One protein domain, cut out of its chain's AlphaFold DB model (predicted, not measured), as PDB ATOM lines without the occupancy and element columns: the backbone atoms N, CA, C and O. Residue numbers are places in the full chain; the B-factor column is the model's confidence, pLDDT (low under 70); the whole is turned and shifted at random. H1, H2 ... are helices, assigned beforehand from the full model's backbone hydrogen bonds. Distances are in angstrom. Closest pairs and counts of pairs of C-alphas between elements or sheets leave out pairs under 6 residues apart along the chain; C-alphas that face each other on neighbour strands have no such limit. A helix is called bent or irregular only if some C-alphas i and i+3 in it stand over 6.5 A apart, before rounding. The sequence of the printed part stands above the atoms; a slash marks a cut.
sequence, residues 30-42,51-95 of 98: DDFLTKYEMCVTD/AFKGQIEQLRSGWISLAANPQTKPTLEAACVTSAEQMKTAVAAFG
ATOM      1  N   ASP A  30     189.797 254.675 157.076       94.38
ATOM      2  CA  ASP A  30     188.394 254.374 156.769       94.38
ATOM      3  C   ASP A  30     188.137 252.856 156.680       94.38
ATOM      4  O   ASP A  30     187.144 252.360 157.222       94.38
ATOM      5  N   ASP A  31     189.050 252.099 156.060       93.12
ATOM      6  CA  ASP A  31     188.989 250.633 155.987       93.12
ATOM      7  C   ASP A  31     189.070 249.991 157.381       93.12
ATOM      8  O   ASP A  31     188.245 249.139 157.722       93.12
ATOM      9  N   PHE A  32     190.005 250.447 158.222       92.75
ATOM     10  CA  PHE A  32     190.124 249.965 159.597       92.75
ATOM     11  C   PHE A  32     188.844 250.211 160.405       92.75
ATOM     12  O   PHE A  32     188.326 249.273 161.011       92.75
ATOM     13  N   LEU A  33     188.307 251.439 160.402       94.06
ATOM     14  CA  LEU A  33     187.094 251.749 161.164       94.06
ATOM     15  C   LEU A  33     185.903 250.924 160.687       94.06
ATOM     16  O   LEU A  33     185.164 250.397 161.511       94.06
ATOM     17  N   THR A  34     185.760 250.749 159.373       94.31
ATOM     18  CA  THR A  34     184.693 249.920 158.799       94.31
ATOM     19  C   THR A  34     184.790 248.480 159.304       94.31
ATOM     20  O   THR A  34     183.816 247.923 159.809       94.31
ATOM     21  N   LYS A  35     185.981 247.870 159.233       93.25
ATOM     22  CA  LYS A  35     186.196 246.503 159.730       93.25
ATOM     23  C   LYS A  35     185.993 246.394 161.240       93.25
ATOM     24  O   LYS A  35     185.456 245.389 161.713       93.25
ATOM     25  N   TYR A  36     186.383 247.420 161.991       94.00
ATOM     26  CA  TYR A  36     186.189 247.460 163.432       94.00
ATOM     27  C   TYR A  36     184.696 247.535 163.793       94.00
ATOM     28  O   TYR A  36     184.224 246.726 164.589       94.00
ATOM     29  N   GLU A  37     183.918 248.406 163.148       93.88
ATOM     30  CA  GLU A  37     182.463 248.520 163.347       93.88
ATOM     31  C   GLU A  37     181.721 247.223 163.018       93.88
ATOM     32  O   GLU A  37     180.857 246.787 163.791       93.88
ATOM     33  N   MET A  38     182.082 246.571 161.906       94.62
ATOM     34  CA  MET A  38     181.524 245.263 161.561       94.62
ATOM     35  C   MET A  38     181.844 244.237 162.643       94.62
ATOM     36  O   MET A  38     180.952 243.536 163.113       94.62
ATOM     37  N   CYS A  39     183.095 244.186 163.106       95.50
ATOM     38  CA  CYS A  39     183.444 243.237 164.148       95.50
ATOM     39  C   CYS A  39     182.697 243.497 165.460       95.50
ATOM     40  O   CYS A  39     182.229 242.559 166.108       95.50
ATOM     41  N   VAL A  40     182.554 244.763 165.852       94.50
ATOM     42  CA  VAL A  40     181.778 245.122 167.040       94.50
ATOM     43  C   VAL A  40     180.343 244.634 166.908       94.50
ATOM     44  O   VAL A  40     179.792 244.079 167.853       94.50
ATOM     45  N   THR A  41     179.752 244.775 165.728       94.56
ATOM     46  CA  THR A  41     178.383 244.323 165.475       94.56
ATOM     47  C   THR A  41     178.261 242.795 165.517       94.56
ATOM     48  O   THR A  41     177.311 242.282 166.110       94.56
ATOM     49  N   ASP A  42     179.239 242.075 164.966       95.06
ATOM     50  CA  ASP A  42     179.161 240.624 164.758       95.06
ATOM     51  C   ASP A  42     179.692 239.779 165.925       95.06
ATOM     52  O   ASP A  42     179.265 238.636 166.110       95.06
ATOM     53  N   ALA A  51     179.433 250.726 173.995       94.31
ATOM     54  CA  ALA A  51     180.695 251.252 174.506       94.31
ATOM     55  C   ALA A  51     181.800 251.227 173.436       94.31
ATOM     56  O   ALA A  51     182.575 252.174 173.320       94.31
ATOM     57  N   PHE A  52     181.877 250.169 172.625       93.56
ATOM     58  CA  PHE A  52     182.846 250.092 171.528       93.56
ATOM     59  C   PHE A  52     182.487 251.016 170.361       93.56
ATOM     60  O   PHE A  52     183.367 251.694 169.837       93.56
ATOM     61  N   LYS A  53     181.203 251.116 169.998       93.94
ATOM     62  CA  LYS A  53     180.719 252.057 168.974       93.94
ATOM     63  C   LYS A  53     181.031 253.503 169.359       93.94
ATOM     64  O   LYS A  53     181.561 254.241 168.538       93.94
ATOM     65  N   GLY A  54     180.807 253.876 170.621       94.44
ATOM     66  CA  GLY A  54     181.166 255.204 171.122       94.44
ATOM     67  C   GLY A  54     182.670 255.491 171.040       94.44
ATOM     68  O   GLY A  54     183.065 256.591 170.661       94.44
ATOM     69  N   GLN A  55     183.526 254.505 171.329       92.25
ATOM     70  CA  GLN A  55     184.979 254.657 171.164       92.25
ATOM     71  C   GLN A  55     185.383 254.830 169.694       92.25
ATOM     72  O   GLN A  55     186.230 255.667 169.383       92.25
ATOM     73  N   ILE A  56     184.762 254.074 168.786       93.50
ATOM     74  CA  ILE A  56     184.989 254.203 167.343       93.50
ATOM     75  C   ILE A  56     184.597 255.600 166.851       93.50
ATOM     76  O   ILE A  56     185.356 256.231 166.120       93.50
ATOM     77  N   GLU A  57     183.446 256.109 167.282       94.12
ATOM     78  CA  GLU A  57     182.967 257.437 166.898       94.12
ATOM     79  C   GLU A  57     183.897 258.551 167.403       94.12
ATOM     80  O   GLU A  57     184.234 259.472 166.655       94.12
ATOM     81  N   GLN A  58     184.389 258.437 168.640       93.50
ATOM     82  CA  GLN A  58     185.382 259.367 169.187       93.50
ATOM     83  C   GLN A  58     186.683 259.355 168.377       93.50
ATOM     84  O   GLN A  58     187.225 260.417 168.062       93.50
ATOM     85  N   LEU A  59     187.164 258.167 168.001       92.69
ATOM     86  CA  LEU A  59     188.363 258.015 167.181       92.69
ATOM     87  C   LEU A  59     188.175 258.646 165.796       92.69
ATOM     88  O   LEU A  59     189.008 259.439 165.357       92.69
ATOM     89  N   ARG A  60     187.043 258.350 165.150       94.69
ATOM     90  CA  ARG A  60     186.651 258.901 163.849       94.69
ATOM     91  C   ARG A  60     186.617 260.425 163.876       94.69
ATOM     92  O   ARG A  60     187.256 261.059 163.044       94.69
ATOM     93  N   SER A  61     185.939 261.012 164.860       94.69
ATOM     94  CA  SER A  61     185.860 262.465 165.047       94.69
ATOM     95  C   SER A  61     187.244 263.106 165.216       94.69
ATOM     96  O   SER A  61     187.574 264.092 164.548       94.69
ATOM     97  N   GLY A  62     188.105 262.505 166.046       94.12
ATOM     98  CA  GLY A  62     189.483 262.962 166.225       94.12
ATOM     99  C   GLY A  62     190.286 262.928 164.924       94.12
ATOM    100  O   GLY A  62     190.987 263.885 164.597       94.12
ATOM    101  N   TRP A  63     190.151 261.857 164.143       95.00
ATOM    102  CA  TRP A  63     190.834 261.717 162.858       95.00
ATOM    103  C   TRP A  63     190.288 262.658 161.786       95.00
ATOM    104  O   TRP A  63     191.087 263.227 161.049       95.00
ATOM    105  N   ILE A  64     188.979 262.909 161.737       95.62
ATOM    106  CA  ILE A  64     188.380 263.919 160.848       95.62
ATOM    107  C   ILE A  64     188.968 265.304 161.148       95.62
ATOM    108  O   ILE A  64     189.405 266.005 160.235       95.62
ATOM    109  N   SER A  65     189.069 265.673 162.428       94.62
ATOM    110  CA  SER A  65     189.687 266.937 162.850       94.62
ATOM    111  C   SER A  65     191.155 267.045 162.403       94.62
ATOM    112  O   SER A  65     191.576 268.064 161.849       94.62
ATOM    113  N   LEU A  66     191.935 265.969 162.551       94.44
ATOM    114  CA  LEU A  66     193.328 265.916 162.086       94.44
ATOM    115  C   LEU A  66     193.447 265.912 160.553       94.44
ATOM    116  O   LEU A  66     194.407 266.465 160.016       94.44
ATOM    117  N   ALA A  67     192.494 265.315 159.839       95.50
ATOM    118  CA  ALA A  67     192.460 265.290 158.380       95.50
ATOM    119  C   ALA A  67     192.088 266.658 157.790       95.50
ATOM    120  O   ALA A  67     192.537 266.994 156.691       95.50
ATOM    121  N   ALA A  68     191.302 267.456 158.518       94.50
ATOM    122  CA  ALA A  68     190.933 268.815 158.131       94.50
ATOM    123  C   ALA A  68     192.113 269.800 158.214       94.50
ATOM    124  O   ALA A  68     192.110 270.822 157.527       94.50
ATOM    125  N   ASN A  69     193.137 269.498 159.020       93.38
ATOM    126  CA  ASN A  69     194.331 270.325 159.140       93.38
ATOM    127  C   ASN A  69     195.443 269.850 158.169       93.38
ATOM    128  O   ASN A  69     195.973 268.744 158.322       93.38
ATOM    129  N   PRO A  70     195.871 270.689 157.200       93.12
ATOM    130  CA  PRO A  70     196.902 270.332 156.219       93.12
ATOM    131  C   PRO A  70     198.264 269.965 156.816       93.12
ATOM    132  O   PRO A  70     199.048 269.284 156.160       93.12
ATOM    133  N   GLN A  71     198.569 270.414 158.035       94.44
ATOM    134  CA  GLN A  71     199.835 270.116 158.706       94.44
ATOM    135  C   GLN A  71     199.845 268.722 159.341       94.44
ATOM    136  O   GLN A  71     200.898 268.098 159.415       94.44
ATOM    137  N   THR A  72     198.688 268.224 159.786       94.12
ATOM    138  CA  THR A  72     198.558 266.924 160.468       94.12
ATOM    139  C   THR A  72     198.091 265.809 159.541       94.12
ATOM    140  O   THR A  72     198.412 264.644 159.772       94.12
ATOM    141  N   LYS A  73     197.382 266.143 158.456       92.94
ATOM    142  CA  LYS A  73     196.908 265.171 157.464       92.94
ATOM    143  C   LYS A  73     198.010 264.242 156.917       92.94
ATOM    144  O   LYS A  73     197.753 263.041 156.855       92.94
ATOM    145  N   PRO A  74     199.231 264.712 156.574       93.81
ATOM    146  CA  PRO A  74     200.274 263.845 156.015       93.81
ATOM    147  C   PRO A  74     200.757 262.754 156.978       93.81
ATOM    148  O   PRO A  74     201.249 261.722 156.538       93.81
ATOM    149  N   THR A  75     200.626 262.973 158.288       93.50
ATOM    150  CA  THR A  75     201.051 262.013 159.319       93.50
ATOM    151  C   THR A  75     199.916 261.113 159.800       93.50
ATOM    152  O   THR A  75     200.156 260.166 160.549       93.50
ATOM    153  N   LEU A  76     198.674 261.408 159.405       94.44
ATOM    154  CA  LEU A  76     197.491 260.768 159.969       94.44
ATOM    155  C   LEU A  76     197.374 259.296 159.565       94.44
ATOM    156  O   LEU A  76     197.000 258.482 160.400       94.44
ATOM    157  N   GLU A  77     197.769 258.923 158.346       93.75
ATOM    158  CA  GLU A  77     197.742 257.520 157.910       93.75
ATOM    159  C   GLU A  77     198.574 256.616 158.836       93.75
ATOM    160  O   GLU A  77     198.065 255.630 159.370       93.75
ATOM    161  N   ALA A  78     199.825 256.995 159.116       94.38
ATOM    162  CA  ALA A  78     200.698 256.244 160.019       94.38
ATOM    163  C   ALA A  78     200.154 256.197 161.461       94.38
ATOM    164  O   ALA A  78     200.259 255.172 162.144       94.38
ATOM    165  N   ALA A  79     199.543 257.293 161.923       92.06
ATOM    166  CA  ALA A  79     198.908 257.356 163.237       92.06
ATOM    167  C   ALA A  79     197.684 256.427 163.333       92.06
ATOM    168  O   ALA A  79     197.525 255.731 164.341       92.06
ATOM    169  N   CYS A  80     196.855 256.363 162.285       92.94
ATOM    170  CA  CYS A  80     195.721 255.446 162.220       92.94
ATOM    171  C   CYS A  80     196.172 253.991 162.262       92.94
ATOM    172  O   CYS A  80     195.649 253.230 163.067       92.94
ATOM    173  N   VAL A  81     197.169 253.615 161.453       91.06
ATOM    174  CA  VAL A  81     197.705 252.242 161.425       91.06
ATOM    175  C   VAL A  81     198.243 251.843 162.798       91.06
ATOM    176  O   VAL A  81     197.930 250.771 163.306       91.06
ATOM    177  N   THR A  82     198.990 252.731 163.453       92.69
ATOM    178  CA  THR A  82     199.516 252.461 164.800       92.69
ATOM    179  C   THR A  82     198.391 252.274 165.820       92.69
ATOM    180  O   THR A  82     198.436 251.358 166.640       92.69
ATOM    181  N   SER A  83     197.357 253.115 165.757       90.06
ATOM    182  CA  SER A  83     196.183 252.997 166.629       90.06
ATOM    183  C   SER A  83     195.396 251.714 166.341       90.06
ATOM    184  O   SER A  83     194.917 251.059 167.264       90.06
ATOM    185  N   ALA A  84     195.294 251.322 165.070       88.38
ATOM    186  CA  ALA A  84     194.605 250.116 164.633       88.38
ATOM    187  C   ALA A  84     195.237 248.849 165.217       88.38
ATOM    188  O   ALA A  84     194.521 248.011 165.762       88.38
ATOM    189  N   GLU A  85     196.567 248.739 165.194       90.50
ATOM    190  CA  GLU A  85     197.295 247.608 165.786       90.50
ATOM    191  C   GLU A  85     197.065 247.495 167.306       90.50
ATOM    192  O   GLU A  85     196.888 246.400 167.855       90.50
ATOM    193  N   GLN A  86     196.991 248.635 168.000       89.62
ATOM    194  CA  GLN A  86     196.677 248.667 169.431       89.62
ATOM    195  C   GLN A  86     195.240 248.200 169.699       89.62
ATOM    196  O   GLN A  86     195.007 247.362 170.572       89.62
ATOM    197  N   MET A  87     194.276 248.702 168.923       89.94
ATOM    198  CA  MET A  87     192.862 248.339 169.058       89.94
ATOM    199  C   MET A  87     192.610 246.876 168.711       89.94
ATOM    200  O   MET A  87     191.907 246.191 169.450       89.94
ATOM    201  N   LYS A  88     193.240 246.364 167.650       88.06
ATOM    202  CA  LYS A  88     193.182 244.953 167.255       88.06
ATOM    203  C   LYS A  88     193.531 244.035 168.418       88.06
ATOM    204  O   LYS A  88     192.813 243.075 168.676       88.06
ATOM    205  N   THR A  89     194.579 244.369 169.168       89.38
ATOM    206  CA  THR A  89     194.975 243.613 170.363       89.38
ATOM    207  C   THR A  89     193.890 243.644 171.443       89.38
ATOM    208  O   THR A  89     193.577 242.609 172.029       89.38
ATOM    209  N   ALA A  90     193.275 244.807 171.678       86.62
ATOM    210  CA  ALA A  90     192.225 244.972 172.682       86.62
ATOM    211  C   ALA A  90     190.954 244.171 172.358       86.62
ATOM    212  O   ALA A  90     190.277 243.697 173.272       86.62
ATOM    213  N   VAL A  91     190.641 243.988 171.070       90.19
ATOM    214  CA  VAL A  91     189.429 243.277 170.636       90.19
ATOM    215  C   VAL A  91     189.659 241.843 170.159       90.19
ATOM    216  O   VAL A  91     188.694 241.107 169.940       90.19
ATOM    217  N   ALA A  92     190.914 241.397 170.079       91.69
ATOM    218  CA  ALA A  92     191.273 240.036 169.683       91.69
ATOM    219  C   ALA A  92     190.610 238.968 170.570       91.69
ATOM    220  O   ALA A  92     190.176 237.932 170.068       91.69
ATOM    221  N   ALA A  93     190.461 239.238 171.873       91.38
ATOM    222  CA  ALA A  93     189.813 238.326 172.821       91.38
ATOM    223  C   ALA A  93     188.334 238.048 172.494       91.38
ATOM    224  O   ALA A  93     187.801 237.011 172.881       91.38
ATOM    225  N   PHE A  94     187.679 238.946 171.755       92.06
ATOM    226  CA  PHE A  94     186.303 238.773 171.292       92.06
ATOM    227  C   PHE A  94     186.216 238.087 169.923       92.06
ATOM    228  O   PHE A  94     185.123 237.860 169.415       92.06
ATOM    229  N   GLY A  95     187.351 237.736 169.311       91.44
ATOM    230  CA  GLY A  95     187.401 237.139 167.977       91.44
ATOM    231  C   GLY A  95     187.355 238.160 166.841       91.44
ATOM    232  O   GLY A  95     187.046 237.789 165.707       91.44
TER     233      GLY A  95
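This is residues 30 to 42 and 51 to 95 of the 98 residues of an uncharacterized protein of Devosia ginsengisoli (UniProt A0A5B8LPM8). Three helices make an up-and-down bundle: H2 and H3 form a hairpin, and H1 packs on H2. The printed part, 58 residues with no named strand, is all helix. It is only just compact, close to loose, with a radius of gyration of the C-alphas of 11.9 A, and spans 36 by 18 by 16 A.

H1, residues 30 to 42, touches residues 52 to 60 alone of H2, residues 51 to 68, at a shallow tilt of 9 degrees; C-alphas 40 and 52 are closest, 6.8 A. H2 and H3, residues 73 to 92, form a hairpin; C-alphas 67 and 73 are closest, 4.5 A. H1 and H3 are close but not clearly touching. Every O i to N i+4 pair is within hydrogen-bond range in H1 and H2, 14 of 16 in H3.

C-alpha 30 is at (188.394, 254.374, 156.769), C-alpha 92 at (191.273, 240.036, 169.683). H3 is irregular: C-alphas 74 and 77 are 7.1 A apart.

Residues 43 to 50 are cut out; C-alphas 42 and 51 are 14.5 A apart.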